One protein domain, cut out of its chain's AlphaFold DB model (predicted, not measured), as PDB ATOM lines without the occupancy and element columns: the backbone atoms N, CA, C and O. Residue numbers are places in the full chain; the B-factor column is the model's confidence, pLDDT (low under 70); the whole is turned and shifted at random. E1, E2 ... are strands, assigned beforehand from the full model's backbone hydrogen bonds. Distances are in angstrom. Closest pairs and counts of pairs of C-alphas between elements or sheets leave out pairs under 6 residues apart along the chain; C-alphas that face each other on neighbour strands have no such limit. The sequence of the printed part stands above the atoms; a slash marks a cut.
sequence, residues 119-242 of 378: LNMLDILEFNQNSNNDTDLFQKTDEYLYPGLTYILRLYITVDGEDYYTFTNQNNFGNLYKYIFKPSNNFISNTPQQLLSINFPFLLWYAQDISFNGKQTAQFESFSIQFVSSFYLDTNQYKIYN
ATOM      1  N   LEU A 119      21.974  23.374 -29.171       95.56
ATOM      2  CA  LEU A 119      23.074  23.704 -30.066       95.56
ATOM      3  C   LEU A 119      24.268  22.870 -29.636       95.56
ATOM      4  O   LEU A 119      24.675  22.940 -28.477       95.56
ATOM      5  N   ASN A 120      24.808  22.107 -30.572       95.38
ATOM      6  CA  ASN A 120      25.905  21.188 -30.327       95.38
ATOM      7  C   ASN A 120      27.008  21.440 -31.349       95.38
ATOM      8  O   ASN A 120      26.745  21.866 -32.476       95.38
ATOM      9  N   MET A 121      28.251  21.190 -30.953       94.31
ATOM     10  CA  MET A 121      29.370  21.293 -31.876       94.31
ATOM     11  C   MET A 121      29.439  20.027 -32.731       94.31
ATOM     12  O   MET A 121      29.382  18.920 -32.203       94.31
ATOM     13  N   LEU A 122      29.540  20.201 -34.048       94.69
ATOM     14  CA  LEU A 122      29.755  19.108 -34.989       94.69
ATOM     15  C   LEU A 122      31.252  18.833 -35.152       94.69
ATOM     16  O   LEU A 122      31.711  17.718 -34.925       94.69
ATOM     17  N   ASP A 123      32.000  19.861 -35.551       94.12
ATOM     18  CA  ASP A 123      33.449  19.831 -35.705       94.12
ATOM     19  C   ASP A 123      34.036  21.246 -35.826       94.12
ATOM     20  O   ASP A 123      33.321  22.251 -35.922       94.12
ATOM     21  N   ILE A 124      35.367  21.313 -35.816       95.12
ATOM     22  CA  ILE A 124      36.138  22.501 -36.170       95.12
ATOM     23  C   ILE A 124      36.778  22.273 -37.542       95.12
ATOM     24  O   ILE A 124      37.361  21.222 -37.821       95.12
ATOM     25  N   LEU A 125      36.642  23.267 -38.414       94.25
ATOM     26  CA  LEU A 125      37.236  23.292 -39.743       94.25
ATOM     27  C   LEU A 125      38.237  24.439 -39.815       94.25
ATOM     28  O   LEU A 125      37.947  25.552 -39.385       94.25
ATOM     29  N   GLU A 126      39.410  24.189 -40.369       93.50
ATOM     30  CA  GLU A 126      40.378  25.232 -40.681       93.50
ATOM     31  C   GLU A 126      39.920  25.973 -41.942       93.50
ATOM     32  O   GLU A 126      39.629  25.344 -42.962       93.50
ATOM     33  N   PHE A 127      39.826  27.301 -41.869       91.50
ATOM     34  CA  PHE A 127      39.394  28.145 -42.978       91.50
ATOM     35  C   PHE A 127      40.601  28.694 -43.742       91.50
ATOM     36  O   PHE A 127      41.359  29.529 -43.233       91.50
ATOM     37  N   ASN A 128      40.754  28.257 -44.992       83.19
ATOM     38  CA  ASN A 128      41.829  28.703 -45.866       83.19
ATOM     39  C   ASN A 128      41.442  29.988 -46.613       83.19
ATOM     40  O   ASN A 128      40.888  29.954 -47.710       83.19
ATOM     41  N   GLN A 129      41.803  31.135 -46.038       71.44
ATOM     42  CA  GLN A 129      41.555  32.454 -46.638       71.44
ATOM     43  C   GLN A 129      42.269  32.681 -47.979       71.44
ATOM     44  O   GLN A 129      41.886  33.582 -48.720       71.44
ATOM     45  N   ASN A 130      43.307  31.896 -48.287       66.06
ATOM     46  CA  ASN A 130      44.104  32.057 -49.503       66.06
ATOM     47  C   ASN A 130      43.604  31.187 -50.667       66.06
ATOM     48  O   ASN A 130      44.154  31.289 -51.763       66.06
ATOM     49  N   SER A 131      42.604  30.324 -50.452       62.50
ATOM     50  CA  SER A 131      42.006  29.558 -51.546       62.50
ATOM     51  C   SER A 131      41.024  30.435 -52.321       62.50
ATOM     52  O   SER A 131      40.032  30.906 -51.770       62.50
ATOM     53  N   ASN A 132      41.284  30.618 -53.616       54.41
ATOM     54  CA  ASN A 132      40.320  31.204 -54.554       54.41
ATOM     55  C   ASN A 132      39.319  30.162 -55.092       54.41
ATOM     56  O   ASN A 132      38.411  30.528 -55.833       54.41
ATOM     57  N   ASN A 133      39.493  28.880 -54.746       57.09
ATOM     58  CA  ASN A 133      38.635  27.782 -55.182       57.09
ATOM     59  C   ASN A 133      37.745  27.308 -54.027       57.09
ATOM     60  O   ASN A 133      38.246  26.942 -52.959       57.09
ATOM     61  N   ASP A 134      36.434  27.244 -54.279       57.31
ATOM     62  CA  ASP A 134      35.424  26.851 -53.286       57.31
ATOM     63  C   ASP A 134      35.604  25.414 -52.757       57.31
ATOM     64  O   ASP A 134      35.158  25.087 -51.658       57.31
ATOM     65  N   THR A 135      36.279  24.542 -53.511       56.38
ATOM     66  CA  THR A 135      36.475  23.129 -53.146       56.38
ATOM     67  C   THR A 135      37.483  22.915 -52.016       56.38
ATOM     68  O   THR A 135      37.373  21.917 -51.312       56.38
ATOM     69  N   ASP A 136      38.402  23.864 -51.795       65.94
ATOM     70  CA  ASP A 136      39.495  23.759 -50.809       65.94
ATOM     71  C   ASP A 136      39.380  24.806 -49.682       65.94
ATOM     72  O   ASP A 136      40.353  25.122 -48.994       65.94
ATOM     73  N   LEU A 137      38.186  25.383 -49.495       78.56
ATOM     74  CA  LEU A 137      37.923  26.403 -48.471       78.56
ATOM     75  C   LEU A 137      38.140  25.882 -47.044       78.56
ATOM     76  O   LEU A 137      38.540  26.652 -46.165       78.56
ATOM     77  N   PHE A 138      37.864  24.593 -46.815       85.19
ATOM     78  CA  PHE A 138      37.880  23.983 -45.488       85.19
ATOM     79  C   PHE A 138      38.769  22.753 -45.439       85.19
ATOM     80  O   PHE A 138      38.605  21.821 -46.224       85.19
ATOM     81  N   GLN A 139      39.638  22.710 -44.435       85.00
ATOM     82  CA  GLN A 139      40.358  21.502 -44.064       85.00
ATOM     83  C   GLN A 139      39.843  21.004 -42.713       85.00
ATOM     84  O   GLN A 139      39.758  21.765 -41.748       85.00
ATOM     85  N   LYS A 140      39.493  19.717 -42.626       83.06
ATOM     86  CA  LYS A 140      39.099  19.114 -41.349       83.06
ATOM     87  C   LYS A 140      40.285  19.132 -40.384       83.06
ATOM     88  O   LYS A 140      41.399  18.783 -40.770       83.06
ATOM     89  N   THR A 141      40.038  19.529 -39.137       84.62
ATOM     90  CA  THR A 141      41.037  19.446 -38.066       84.62
ATOM     91  C   THR A 141      40.815  18.182 -37.248       84.62
ATOM     92  O   THR A 141      39.679  17.921 -36.849       84.62
ATOM     93  N   ASP A 142      41.880  17.429 -36.974       76.06
ATOM     94  CA  ASP A 142      41.785  16.186 -36.200       76.06
ATOM     95  C   ASP A 142      41.768  16.448 -34.683       76.06
ATOM     96  O   ASP A 142      40.784  16.140 -34.021       76.06
ATOM     97  N   GLU A 143      42.825  17.062 -34.134       84.00
ATOM     98  CA  GLU A 143      42.953  17.349 -32.685       84.00
ATOM     99  C   GLU A 143      43.524  18.750 -32.404       84.00
ATOM    100  O   GLU A 143      43.092  19.440 -31.474       84.00
ATOM    101  N   TYR A 144      44.501  19.183 -33.210       92.50
ATOM    102  CA  TYR A 144      45.266  20.401 -32.956       92.50
ATOM    103  C   TYR A 144      44.831  21.589 -33.805       92.50
ATOM    104  O   TYR A 144      44.757  21.516 -35.034       92.50
ATOM    105  N   LEU A 145      44.659  22.716 -33.122       94.69
ATOM    106  CA  LEU A 145      44.568  24.051 -33.691       94.69
ATOM    107  C   LEU A 145      45.921  24.759 -33.541       94.69
ATOM    108  O   LEU A 145      46.686  24.479 -32.616       94.69
ATOM    109  N   TYR A 146      46.211  25.698 -34.432       93.75
ATOM    110  CA  TYR A 146      47.504  26.354 -34.556       93.75
ATOM    111  C   TYR A 146      47.343  27.879 -34.467       93.75
ATOM    112  O   TYR A 146      46.413  28.428 -35.069       93.75
ATOM    113  N   PRO A 147      48.234  28.578 -33.738       93.50
ATOM    114  CA  PRO A 147      48.228  30.034 -33.641       93.50
ATOM    115  C   PRO A 147      48.206  30.724 -35.005       93.50
ATOM    116  O   PRO A 147      48.907  30.314 -35.926       93.50
ATOM    117  N   GLY A 148      47.437  31.802 -35.129       90.31
ATOM    118  CA  GLY A 148      47.370  32.618 -36.341       90.31
ATOM    119  C   GLY A 148      46.608  32.030 -37.527       90.31
ATOM    120  O   GLY A 148      46.657  32.619 -38.608       90.31
ATOM    121  N   LEU A 149      45.883  30.922 -37.345       92.62
ATOM    122  CA  LEU A 149      44.922  30.409 -38.322       92.62
ATOM    123  C   LEU A 149      43.484  30.749 -37.915       92.62
ATOM    124  O   LEU A 149      43.192  30.998 -36.742       92.62
ATOM    125  N   THR A 150      42.592  30.774 -38.907       94.25
ATOM    126  CA  THR A 150      41.151  30.970 -38.703       94.25
ATOM    127  C   THR A 150      40.432  29.634 -38.772       94.25
ATOM    128  O   THR A 150      40.729  28.803 -39.628       94.25
ATOM    129  N   TYR A 151      39.454  29.459 -37.899       95.56
ATOM    130  CA  TYR A 151      38.675  28.250 -37.740       95.56
ATOM    131  C   TYR A 151      37.181  28.556 -37.780       95.56
ATOM    132  O   TYR A 151      36.722  29.590 -37.290       95.56
ATOM    133  N   ILE A 152      36.428  27.623 -38.350       95.88
ATOM    134  CA  ILE A 152      34.971  27.585 -38.351       95.88
ATOM    135  C   ILE A 152      34.553  26.502 -37.372       95.88
ATOM    136  O   ILE A 152      34.814  25.321 -37.589       95.88
ATOM    137  N   LEU A 153      33.884  26.909 -36.301       96.06
ATOM    138  CA  LEU A 153      33.231  25.996 -35.375       96.06
ATOM    139  C   LEU A 153      31.848  25.721 -35.950       96.06
ATOM    140  O   LEU A 153      30.961  26.575 -35.873       96.06
ATOM    141  N   ARG A 154      31.684  24.558 -36.576       96.12
ATOM    142  CA  ARG A 154      30.427  24.161 -37.201       96.12
ATOM    143  C   ARG A 154      29.517  23.550 -36.152       96.12
ATOM    144  O   ARG A 154      29.924  22.673 -35.391       96.12
ATOM    145  N   LEU A 155      28.278  24.019 -36.118       97.00
ATOM    146  CA  LEU A 155      27.283  23.570 -35.158       97.00
ATOM    147  C   LEU A 155      26.187  22.779 -35.870       97.00
ATOM    148  O   LEU A 155      25.915  22.988 -37.054       97.00
ATOM    149  N   TYR A 156      25.533  21.899 -35.127       97.31
ATOM    150  CA  TYR A 156      24.263  21.303 -35.519       97.31
ATOM    151  C   TYR A 156      23.193  21.654 -34.483       97.31
ATOM    152  O   TYR A 156      23.500  22.022 -33.342       97.31
ATOM    153  N   ILE A 157      21.931  21.594 -34.904       97.56
ATOM    154  CA  ILE A 157      20.788  21.964 -34.066       97.56
ATOM    155  C   ILE A 157      19.943  20.725 -33.829       97.56
ATOM    156  O   ILE A 157      19.588  20.040 -34.784       97.56
ATOM    157  N   THR A 158      19.575  20.471 -32.578       97.19
ATOM    158  CA  THR A 158      18.581  19.453 -32.230       97.19
ATOM    159  C   THR A 158      17.251  20.137 -31.938       97.19
ATOM    160  O   THR A 158      17.185  21.036 -31.091       97.19
ATOM    161  N   VAL A 159      16.180  19.714 -32.611       95.81
ATOM    162  CA  VAL A 159      14.815  20.227 -32.412       95.81
ATOM    163  C   VAL A 159      13.882  19.058 -32.145       95.81
ATOM    164  O   VAL A 159      13.852  18.097 -32.901       95.81
ATOM    165  N   ASP A 160      13.136  19.113 -31.043       93.44
ATOM    166  CA  ASP A 160      12.159  18.087 -30.644       93.44
ATOM    167  C   ASP A 160      12.703  16.648 -30.501       93.44
ATOM    168  O   ASP A 160      11.952  15.711 -30.221       93.44
ATOM    169  N   GLY A 161      14.029  16.491 -30.484       93.12
ATOM    170  CA  GLY A 161      14.737  15.211 -30.390       93.12
ATOM    171  C   GLY A 161      15.365  14.747 -31.704       93.12
ATOM    172  O   GLY A 161      16.011  13.709 -31.698       93.12
ATOM    173  N   GLU A 162      15.203  15.513 -32.783       97.25
ATOM    174  CA  GLU A 162      15.791  15.241 -34.094       97.25
ATOM    175  C   GLU A 162      16.994  16.152 -34.342       97.25
ATOM    176  O   GLU A 162      16.927  17.358 -34.084       97.25
ATOM    177  N   ASP A 163      18.080  15.584 -34.864       98.12
ATOM    178  CA  ASP A 163      19.308  16.312 -35.176       98.12
ATOM    179  C   ASP A 163      19.333  16.797 -36.630       98.12
ATOM    180  O   ASP A 163      19.098  16.040 -37.573       98.12
ATOM    181  N   TYR A 164      19.703  18.062 -36.819       97.88
ATOM    182  CA  TYR A 164      19.783  18.706 -38.123       97.88
ATOM    183  C   TYR A 164      21.226  19.083 -38.457       97.88
ATOM    184  O   TYR A 164      21.777  20.045 -37.918       97.88
ATOM    185  N   TYR A 165      21.817  18.331 -39.390       96.88
ATOM    186  CA  TYR A 165      23.196  18.510 -39.865       96.88
ATOM    187  C   TYR A 165      23.298  19.244 -41.209       96.88
ATOM    188  O   TYR A 165      24.380  19.673 -41.605       96.88
ATOM    189  N   THR A 166      22.187  19.359 -41.942       94.69
ATOM    190  CA  THR A 166      22.162  19.907 -43.304       94.69
ATOM    191  C   THR A 166      21.270  21.135 -43.377       94.69
ATOM    192  O   THR A 166      20.181  21.170 -42.808       94.69
ATOM    193  N   PHE A 167      21.759  22.152 -44.084       95.81
ATOM    194  CA  PHE A 167      21.131  23.463 -44.171       95.81
ATOM    195  C   PHE A 167      21.203  23.964 -45.616       95.81
ATOM    196  O   PHE A 167      22.157  23.713 -46.352       95.81
ATOM    197  N   THR A 168      20.170  24.683 -46.015       94.62
ATOM    198  CA  THR A 168      19.896  25.204 -47.351       94.62
ATOM    199  C   THR A 168      19.682  26.710 -47.262       94.62
ATOM    200  O   THR A 168      19.517  27.263 -46.175       94.62
ATOM    201  N   ASN A 169      19.567  27.377 -48.408       93.25
ATOM    202  CA  ASN A 169      19.286  28.813 -48.449       93.25
ATOM    203  C   ASN A 169      17.938  29.182 -47.800       93.25
ATOM    204  O   ASN A 169      17.730  30.336 -47.441       93.25
ATOM    205  N   GLN A 170      17.005  28.229 -47.658       93.81
ATOM    206  CA  GLN A 170      15.722  28.474 -46.992       93.81
ATOM    207  C   GLN A 170      15.823  28.376 -45.469       93.81
ATOM    208  O   GLN A 170      15.037  29.016 -44.773       93.81
ATOM    209  N   ASN A 171      16.782  27.598 -44.960       94.56
ATOM    210  CA  ASN A 171      16.962  27.363 -43.533       94.56
ATOM    211  C   ASN A 171      18.356  27.722 -43.010       94.56
ATOM    212  O   ASN A 171      18.940  27.013 -42.197       94.56
ATOM    213  N   ASN A 172      18.870  28.855 -43.484       94.50
ATOM    214  CA  ASN A 172      20.183  29.377 -43.132       94.50
ATOM    215  C   ASN A 172      20.213  29.981 -41.714       94.50
ATOM    216  O   ASN A 172      19.347  30.791 -41.364       94.50
ATOM    217  N   PHE A 173      21.247  29.638 -40.937       95.25
ATOM    218  CA  PHE A 173      21.553  30.282 -39.659       95.25
ATOM    219  C   PHE A 173      22.729  31.268 -39.692       95.25
ATOM    220  O   PHE A 173      22.641  32.339 -39.081       95.25
ATOM    221  N   GLY A 174      23.806  30.910 -40.394       94.12
ATOM    222  CA  GLY A 174      25.004  31.728 -40.557       94.12
ATOM    223  C   GLY A 174      25.850  31.876 -39.287       94.12
ATOM    224  O   GLY A 174      25.843  31.025 -38.394       94.12
ATOM    225  N   ASN A 175      26.605  32.977 -39.219       96.38
ATOM    226  CA  ASN A 175      27.499  33.276 -38.100       96.38
ATOM    227  C   ASN A 175      26.708  33.696 -36.850       96.38
ATOM    228  O   ASN A 175      26.049  34.736 -36.839       96.38
ATOM    229  N   LEU A 176      26.826  32.920 -35.774       96.50
ATOM    230  CA  LEU A 176      26.135  33.149 -34.504       96.50
ATOM    231  C   LEU A 176      26.910  34.054 -33.528       96.50
ATOM    232  O   LEU A 176      26.543  34.121 -32.355       96.50
ATOM    233  N   TYR A 177      27.953  34.765 -33.976       96.81
ATOM    234  CA  TYR A 177      28.820  35.588 -33.115       96.81
ATOM    235  C   TYR A 177      28.052  36.503 -32.153       96.81
ATOM    236  O   TYR A 177      28.396  36.586 -30.975       96.81
ATOM    237  N   LYS A 178      26.984  37.160 -32.629       95.00
ATOM    238  CA  LYS A 178      26.187  38.106 -31.824       95.00
ATOM    239  C   LYS A 178      25.547  37.477 -30.581       95.00
ATOM    240  O   LYS A 178      25.134  38.196 -29.678       95.00
ATOM    241  N   TYR A 179      25.476  36.149 -30.540       94.56
ATOM    242  CA  TYR A 179      24.944  35.388 -29.424       94.56
ATOM    243  C   TYR A 179      26.028  34.873 -28.480       94.56
ATOM    244  O   TYR A 179      25.686  34.302 -27.455       94.56
ATOM    245  N   ILE A 180      27.323  35.041 -28.753       94.88
ATOM    246  CA  ILE A 180      28.356  34.602 -27.805       94.88
ATOM    247  C   ILE A 180      28.278  35.454 -26.531       94.88
ATOM    248  O   ILE A 180      28.273  36.685 -26.576       94.88
ATOM    249  N   PHE A 181      28.257  34.805 -25.365       91.88
ATOM    250  CA  PHE A 181      28.361  35.504 -24.091       91.88
ATOM    251  C   PHE A 181      29.794  35.973 -23.857       91.88
ATOM    252  O   PHE A 181      30.673  35.138 -23.658       91.88
ATOM    253  N   LYS A 182      30.013  37.292 -23.795       92.19
ATOM    254  CA  LYS A 182      31.329  37.890 -23.499       92.19
ATOM    255  C   LYS A 182      32.444  37.259 -24.363       92.19
ATOM    256  O   LYS A 182      33.336  36.618 -23.806       92.19
ATOM    257  N   PRO A 183      32.370  37.391 -25.703       93.62
ATOM    258  CA  PRO A 183      33.350  36.782 -26.596       93.62
ATOM    259  C   PRO A 183      34.762  37.255 -26.245       93.62
ATOM    260  O   PRO A 183      34.973  38.433 -25.951       93.62
ATOM    261  N   SER A 184      35.728  36.338 -26.284       93.19
ATOM    262  CA  SER A 184      37.143  36.696 -26.252       93.19
ATOM    263  C   SER A 184      37.556  37.400 -27.549       93.19
ATOM    264  O   SER A 184      36.819  37.409 -28.539       93.19
ATOM    265  N   ASN A 185      38.776  37.939 -27.568       92.56
ATOM    266  CA  ASN A 185      39.356  38.557 -28.763       92.56
ATOM    267  C   ASN A 185      39.564  37.571 -29.922       92.56
ATOM    268  O   ASN A 185      39.761  38.001 -31.054       92.56
ATOM    269  N   ASN A 186      39.529  36.263 -29.654       94.38
ATOM    270  CA  ASN A 186      39.717  35.256 -30.687       94.38
ATOM    271  C   ASN A 186      38.456  35.069 -31.545       94.38
ATOM    272  O   ASN A 186      38.550  34.566 -32.657       94.38
ATOM    273  N   PHE A 187      37.263  35.456 -31.084       96.12
ATOM    274  CA  PHE A 187      36.051  35.314 -31.895       96.12
ATOM    275  C   PHE A 187      35.897  36.452 -32.908       96.12
ATOM    276  O   PHE A 187      36.032  37.627 -32.571       96.12
ATOM    277  N   ILE A 188      35.531  36.109 -34.146       95.69
ATOM    278  CA  ILE A 188      35.386  37.071 -35.243       95.69
ATOM    279  C   ILE A 188      33.904  37.369 -35.508       95.69
ATOM    280  O   ILE A 188      33.118  36.478 -35.843       95.69
ATOM    281  N   SER A 189      33.534  38.650 -35.421       95.50
ATOM    282  CA  SER A 189      32.167  39.125 -35.679       95.50
ATOM    283  C   SER A 189      31.814  39.206 -37.158       95.50
ATOM    284  O   SER A 189      30.678  38.945 -37.549       95.50
ATOM    285  N   ASN A 190      32.783  39.595 -37.983       95.00
ATOM    286  CA  ASN A 190      32.559  39.889 -39.388       95.00
ATOM    287  C   ASN A 190      32.753  38.624 -40.211       95.00
ATOM    288  O   ASN A 190      33.843  38.060 -40.241       95.00
ATOM    289  N   THR A 191      31.700  38.201 -40.901       94.19
ATOM    290  CA  THR A 191      31.756  37.052 -41.805       94.19
ATOM    291  C   THR A 191      32.481  37.435 -43.103       94.19
ATOM    292  O   THR A 191      32.009  38.334 -43.804       94.19
ATOM    293  N   PRO A 192      33.601  36.776 -43.456       91.81
ATOM    294  CA  PRO A 192      34.259  36.933 -44.752       91.81
ATOM    295  C   PRO A 192      33.310  36.639 -45.916       91.81
ATOM    296  O   PRO A 192      32.438  35.777 -45.806       91.81
ATOM    297  N   GLN A 193      33.503  37.315 -47.053       89.31
ATOM    298  CA  GLN A 193      32.619  37.196 -48.219       89.31
ATOM    299  C   GLN A 193      32.484  35.749 -48.717       89.31
ATOM    300  O   GLN A 193      31.387  35.327 -49.077       89.31
ATOM    301  N   GLN A 194      33.573  34.976 -48.663       88.25
ATOM    302  CA  GLN A 194      33.611  33.561 -49.051       88.25
ATOM    303  C   GLN A 194      32.681  32.681 -48.203       88.25
ATOM    304  O   GLN A 194      32.273  31.613 -48.639       88.25
ATOM    305  N   LEU A 195      32.334  33.121 -46.990       90.06
ATOM    306  CA  LEU A 195      31.510  32.362 -46.050       90.06
ATOM    307  C   LEU A 195      30.040  32.802 -46.052       90.06
ATOM    308  O   LEU A 195      29.236  32.230 -45.320       90.06
ATOM    309  N   LEU A 196      29.655  33.787 -46.872       89.69
ATOM    310  CA  LEU A 196      28.264  34.253 -46.956       89.69
ATOM    311  C   LEU A 196      27.315  33.212 -47.573       89.69
ATOM    312  O   LEU A 196      26.107  33.292 -47.365       89.69
ATOM    313  N   SER A 197      27.849  32.242 -48.318       88.00
ATOM    314  CA  SER A 197      27.094  31.126 -48.899       88.00
ATOM    315  C   SER A 197      26.878  29.961 -47.923       88.00
ATOM    316  O   SER A 197      26.123  29.036 -48.232       88.00
ATOM    317  N   ILE A 198      27.514  29.983 -46.746       90.50
ATOM    318  CA  ILE A 198      27.348  28.938 -45.735       90.50
ATOM    319  C   ILE A 198      25.981  29.073 -45.071       90.50
ATOM    320  O   ILE A 198      25.632  30.124 -44.539       90.50
ATOM    321  N   ASN A 199      25.239  27.963 -45.053       94.00
ATOM    322  CA  ASN A 199      23.895  27.917 -44.485       94.00
ATOM    323  C   ASN A 199      23.828  27.333 -43.065       94.00
ATOM    324  O   ASN A 199      22.877  27.604 -42.332       94.00
ATOM    325  N   PHE A 200      24.803  26.517 -42.661       95.62
ATOM    326  CA  PHE A 200      24.808  25.937 -41.318       95.62
ATOM    327  C   PHE A 200      25.129  26.997 -40.254       95.62
ATOM    328  O   PHE A 200      25.770  27.996 -40.572       95.62
ATOM    329  N   PRO A 201      24.700  26.819 -38.994       97.31
ATOM    330  CA  PRO A 201      25.125  27.680 -37.898       97.31
ATOM    331  C   PRO A 201      26.619  27.496 -37.627       97.31
ATOM    332  O   PRO A 201      27.101  26.371 -37.468       97.31
ATOM    333  N   PHE A 202      27.357  28.597 -37.543       97.19
ATOM    334  CA  PHE A 202      28.785  28.549 -37.247       97.19
ATOM    335  C   PHE A 202      29.258  29.710 -36.384       97.19
ATOM    336  O   PHE A 202      28.570  30.718 -36.232       97.19
ATOM    337  N   LEU A 203      30.464  29.565 -35.845       97.50
ATOM    338  CA  LEU A 203      31.240  30.651 -35.256       97.50
ATOM    339  C   LEU A 203      32.610  30.715 -35.915       97.50
ATOM    340  O   LEU A 203      33.165  29.690 -36.309       97.50
ATOM    341  N   LEU A 204      33.158  31.922 -36.003       97.00
ATOM    342  CA  LEU A 204      34.517  32.147 -36.475       97.00
ATOM    343  C   LEU A 204      35.442  32.408 -35.300       97.00
ATOM    344  O   LEU A 204      35.134  33.228 -34.433       97.00
ATOM    345  N   TRP A 205      36.580  31.729 -35.306       96.19
ATOM    346  CA  TRP A 205      37.575  31.806 -34.251       96.19
ATOM    347  C   TRP A 205      38.981  31.907 -34.850       96.19
ATOM    348  O   TRP A 205      39.344  31.140 -35.736       96.19
ATOM    349  N   TYR A 206      39.771  32.865 -34.388       94.31
ATOM    350  CA  TYR A 206      41.129  33.149 -34.822       94.31
ATOM    351  C   TYR A 206      42.076  32.997 -33.639       94.31
ATOM    352  O   TYR A 206      41.902  33.646 -32.612       94.31
ATOM    353  N   ALA A 207      43.083  32.138 -33.780       89.31
ATOM    354  CA  ALA A 207      43.994  31.783 -32.695       89.31
ATOM    355  C   ALA A 207      45.030  32.894 -32.412       89.31
ATOM    356  O   ALA A 207      46.219  32.711 -32.682       89.31
ATOM    357  N   GLN A 208      44.592  34.052 -31.915       83.62
ATOM    358  CA  GLN A 208      45.427  35.246 -31.749       83.62
ATOM    359  C   GLN A 208      46.102  35.312 -30.379       83.62
ATOM    360  O   GLN A 208      47.328  35.351 -30.283       83.62
ATOM    361  N   ASP A 209      45.301  35.304 -29.315       80.06
ATOM    362  CA  ASP A 209      45.743  35.618 -27.954       80.06
ATOM    363  C   ASP A 209      45.873  34.337 -27.117       80.06
ATOM    364  O   ASP A 209      45.204  34.149 -26.099       80.06
ATOM    365  N   ILE A 210      46.730  33.411 -27.562       86.75
ATOM    366  CA  ILE A 210      46.891  32.106 -26.905       86.75
ATOM    367  C   ILE A 210      48.059  32.132 -25.917       86.75
ATOM    368  O   ILE A 210      49.215  32.323 -26.298       86.75
ATOM    369  N   SER A 211      47.771  31.879 -24.637       86.25
ATOM    370  CA  SER A 211      48.805  31.683 -23.617       86.25
ATOM    371  C   SER A 211      49.068  30.203 -23.362       86.25
ATOM    372  O   SER A 211      48.191  29.464 -22.918       86.25
ATOM    373  N   PHE A 212      50.313  29.781 -23.580       87.69
ATOM    374  CA  PHE A 212      50.738  28.400 -23.350       87.69
ATOM    375  C   PHE A 212      51.318  28.154 -21.954       87.69
ATOM    376  O   PHE A 212      51.427  27.001 -21.543       87.69
ATOM    377  N   ASN A 213      51.703  29.198 -21.205       87.12
ATOM    378  CA  ASN A 213      52.306  29.082 -19.864       87.12
ATOM    379  C   ASN A 213      53.430  28.018 -19.778       87.12
ATOM    380  O   ASN A 213      53.488  27.238 -18.828       87.12
ATOM    381  N   GLY A 214      54.286  27.942 -20.804       84.12
ATOM    382  CA  GLY A 214      55.388  26.973 -20.891       84.12
ATOM    383  C   GLY A 214      54.991  25.537 -21.263       84.12
ATOM    384  O   GLY A 214      55.858  24.669 -21.308       84.12
ATOM    385  N   LYS A 215      53.711  25.262 -21.543       91.38
ATOM    386  CA  LYS A 215      53.228  23.942 -21.976       91.38
ATOM    387  C   LYS A 215      53.324  23.771 -23.495       91.38
ATOM    388  O   LYS A 215      53.346  24.744 -24.250       91.38
ATOM    389  N   GLN A 216      53.335  22.514 -23.943       92.44
ATOM    390  CA  GLN A 216      53.275  22.163 -25.368       92.44
ATOM    391  C   GLN A 216      51.878  22.384 -25.963       92.44
ATOM    392  O   GLN A 216      51.738  22.584 -27.166       92.44
ATOM    393  N   THR A 217      50.840  22.362 -25.128       94.19
ATOM    394  CA  THR A 217      49.454  22.558 -25.550       94.19
ATOM    395  C   THR A 217      48.717  23.491 -24.598       94.19
ATOM    396  O   THR A 217      49.000  23.537 -23.397       94.19
ATOM    397  N   ALA A 218      47.760  24.231 -25.147       92.88
ATOM    398  CA  ALA A 218      46.751  24.970 -24.404       92.88
ATOM    399  C   ALA A 218      45.375  24.342 -24.663       92.88
ATOM    400  O   ALA A 218      45.130  23.774 -25.728       92.88
ATOM    401  N   GLN A 219      44.489  24.419 -23.673       91.88
ATOM    402  CA  GLN A 219      43.103  23.995 -23.851       91.88
ATOM    403  C   GLN A 219      42.371  24.996 -24.739       91.88
ATOM    404  O   GLN A 219      42.649  26.197 -24.663       91.88
ATOM    405  N   PHE A 220      41.446  24.506 -25.562       91.69
ATOM    406  CA  PHE A 220      40.526  25.391 -26.259       91.69
ATOM    407  C   PHE A 220      39.663  26.146 -25.241       91.69
ATOM    408  O   PHE A 220      39.290  25.602 -24.199       91.69
ATOM    409  N   GLU A 221      39.387  27.420 -25.506       89.06
ATOM    410  CA  GLU A 221      38.624  28.230 -24.565       89.06
ATOM    411  C   GLU A 221      37.168  27.760 -24.472       89.06
ATOM    412  O   GLU A 221      36.515  27.470 -25.473       89.06
ATOM    413  N   SER A 222      36.638  27.706 -23.251       89.56
ATOM    414  CA  SER A 222      35.214  27.460 -23.045       89.56
ATOM    415  C   SER A 222      34.430  28.749 -23.257       89.56
ATOM    416  O   SER A 222      34.795  29.806 -22.746       89.56
ATOM    417  N   PHE A 223      33.308  28.647 -23.954       92.62
ATOM    418  CA  PHE A 223      32.414  29.768 -24.208       92.62
ATOM    419  C   PHE A 223      30.964  29.285 -24.199       92.62
ATOM    420  O   PHE A 223      30.686  28.082 -24.232       92.62
ATOM    421  N   SER A 224      30.027  30.228 -24.134       92.62
ATOM    422  CA  SER A 224      28.605  29.920 -24.214       92.62
ATOM    423  C   SER A 224      27.894  30.781 -25.245       92.62
ATOM    424  O   SER A 224      28.255  31.935 -25.483       92.62
ATOM    425  N   ILE A 225      26.868  30.200 -25.861       93.94
ATOM    426  CA  ILE A 225      25.989  30.880 -26.808       93.94
ATOM    427  C   ILE A 225      24.678  31.204 -26.091       93.94
ATOM    428  O   ILE A 225      23.977  30.309 -25.624       93.94
ATOM    429  N   GLN A 226      24.355  32.489 -26.021       90.06
ATOM    430  CA  GLN A 226      23.114  33.088 -25.544       90.06
ATOM    431  C   GLN A 226      22.169  33.329 -26.705       90.06
ATOM    432  O   GLN A 226      21.956  34.450 -27.156       90.06
ATOM    433  N   PHE A 227      21.599  32.233 -27.180       86.88
ATOM    434  CA  PHE A 227      20.478  32.276 -28.102       86.88
ATOM    435  C   PHE A 227      19.198  32.419 -27.253       86.88
ATOM    436  O   PHE A 227      19.122  33.296 -26.398       86.88
ATOM    437  N   VAL A 228      18.237  31.501 -27.340       83.19
ATOM    438  CA  VAL A 228      17.088  31.451 -26.402       83.19
ATOM    439  C   VAL A 228      17.421  30.960 -24.994       83.19
ATOM    440  O   VAL A 228      16.646  31.113 -24.051       83.19
ATOM    441  N   SER A 229      18.585  30.358 -24.826       84.25
ATOM    442  CA  SER A 229      19.120  29.947 -23.535       84.25
ATOM    443  C   SER A 229      20.630  29.864 -23.630       84.25
ATOM    444  O   SER A 229      21.159  29.882 -24.740       84.25
ATOM    445  N   SER A 230      21.304  29.695 -22.498       88.69
ATOM    446  CA  SER A 230      22.728  29.384 -22.501       88.69
ATOM    447  C   SER A 230      22.982  27.966 -22.997       88.69
ATOM    448  O   SER A 230      22.453  27.000 -22.439       88.69
ATOM    449  N   PHE A 231      23.820  27.864 -24.023       91.50
ATOM    450  CA  PHE A 231      24.383  26.619 -24.531       91.50
ATOM    451  C   PHE A 231      25.883  26.613 -24.268       91.50
ATOM    452  O   PHE A 231      26.573  27.551 -24.662       91.50
ATOM    453  N   TYR A 232      26.372  25.571 -23.601       92.12
ATOM    454  CA  TYR A 232      27.800  25.324 -23.421       92.12
ATOM    455  C   TYR A 232      28.223  24.295 -24.459       92.12
ATOM    456  O   TYR A 232      27.661  23.202 -24.494       92.12
ATOM    457  N   LEU A 233      29.174  24.660 -25.314       90.81
ATOM    458  CA  LEU A 233      29.674  23.758 -26.342       90.81
ATOM    459  C   LEU A 233      30.847  22.949 -25.793       90.81
ATOM    460  O   LEU A 233      31.784  23.514 -25.225       90.81
ATOM    461  N   ASP A 234      30.790  21.630 -25.967       87.94
ATOM    462  CA  ASP A 234      31.891  20.750 -25.595       87.94
ATOM    463  C   ASP A 234      33.044  20.916 -26.587       87.94
ATOM    464  O   ASP A 234      32.933  20.570 -27.759       87.94
ATOM    465  N   THR A 235      34.146  21.482 -26.104       87.38
ATOM    466  CA  THR A 235      35.362  21.755 -26.882       87.38
ATOM    467  C   THR A 235      36.559  20.941 -26.401       87.38
ATOM    468  O   THR A 235      37.661  21.117 -26.913       87.38
ATOM    469  N   ASN A 236      36.353  20.011 -25.462       87.31
ATOM    470  CA  ASN A 236      37.434  19.326 -24.747       87.31
ATOM    471  C   ASN A 236      38.316  18.443 -25.643       87.31
ATOM    472  O   ASN A 236      39.451  18.132 -25.280       87.31
ATOM    473  N   GLN A 237      37.804  18.025 -26.804       89.50
ATOM    474  CA  GLN A 237      38.563  17.227 -27.769       89.50
ATOM    475  C   GLN A 237      39.593  18.044 -28.564       89.50
ATOM    476  O   GLN A 237      40.498  17.459 -29.152       89.50
ATOM    477  N   TYR A 238      39.490  19.378 -28.569       92.62
ATOM    478  CA  TYR A 238      40.397  20.247 -29.315       92.62
ATOM    479  C   TYR A 238      41.426  20.895 -28.401       92.62
ATOM    480  O   TYR A 238      41.118  21.415 -27.328       92.62
ATOM    481  N   LYS A 239      42.675  20.911 -28.864       94.62
ATOM    482  CA  LYS A 239      43.787  21.568 -28.176       94.62
ATOM    483  C   LYS A 239      44.477  22.524 -29.121       94.62
ATOM    484  O   LYS A 239      44.522  22.314 -30.327       94.62
ATOM    485  N   ILE A 240      45.084  23.556 -28.563       94.44
ATOM    486  CA  ILE A 240      45.914  24.480 -29.324       94.44
ATOM    487  C   ILE A 240      47.367  24.052 -29.130       94.44
ATOM    488  O   ILE A 240      47.818  23.897 -27.993       94.44
ATOM    489  N   TYR A 241      48.094  23.828 -30.221       94.25
ATOM    490  CA  TYR A 241      49.487  23.391 -30.193       94.25
ATOM    491  C   TYR A 241      50.449  24.583 -30.107       94.25
ATOM    492  O   TYR A 241      50.302  25.572 -30.825       94.25
ATOM    493  N   ASN A 242      51.464  24.484 -29.247       92.50
ATOM    494  CA  ASN A 242      52.527  25.480 -29.112       92.50
ATOM    495  C   ASN A 242      53.596  25.289 -30.199       92.50
ATOM    496  O   ASN A 242      54.741  24.920 -29.936       92.50
TER     497      ASN A 242
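This is residues 119 to 242 of the 378 residues of the protein "Dual specificity phosphatase domain protein" of Tetrahymena thermophila (strain SB210) (UniProt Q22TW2). Little regular structure is here: a twisted sheet of E1 to E5, a long loop whose residues 187 to 188 pair with E5, and two small strand pairs, E6 with E9 and E7 with E8. The 124 printed residues hold nine named strands, E1 to E9 in order, 42 residues, all strand, each pair antiparallel. The whole is compact, radius of gyration of the C-alphas 14.5 A, spanning 46 by 37 by 24 A.

Find C-alpha 119 at (23.074, 23.704, -30.066); E1 runs to 127, 21.3 A. Next come E2, 138 to 140; E3, 150 to 159, 29.1 A; E4, 162 to 164; E5, 202 to 206, 13.4 A; E6, 217 to 219; E7, 224 to 226; E8, 230 to 232; E9, 239 to 241, ending at (49.487, 23.391, -30.193).

Beside E3, see E1 on one side, N 122 and O 154 2.8 A apart, E4 and E5 on the other, N 151 and O 205 2.7 A apart. Hairpin E7 and E8 has N 225 and O 231 at 2.9 A.

The printed part has no cut; E4 to E5 is a long link. Residues 130 to 136 are under pLDDT 70.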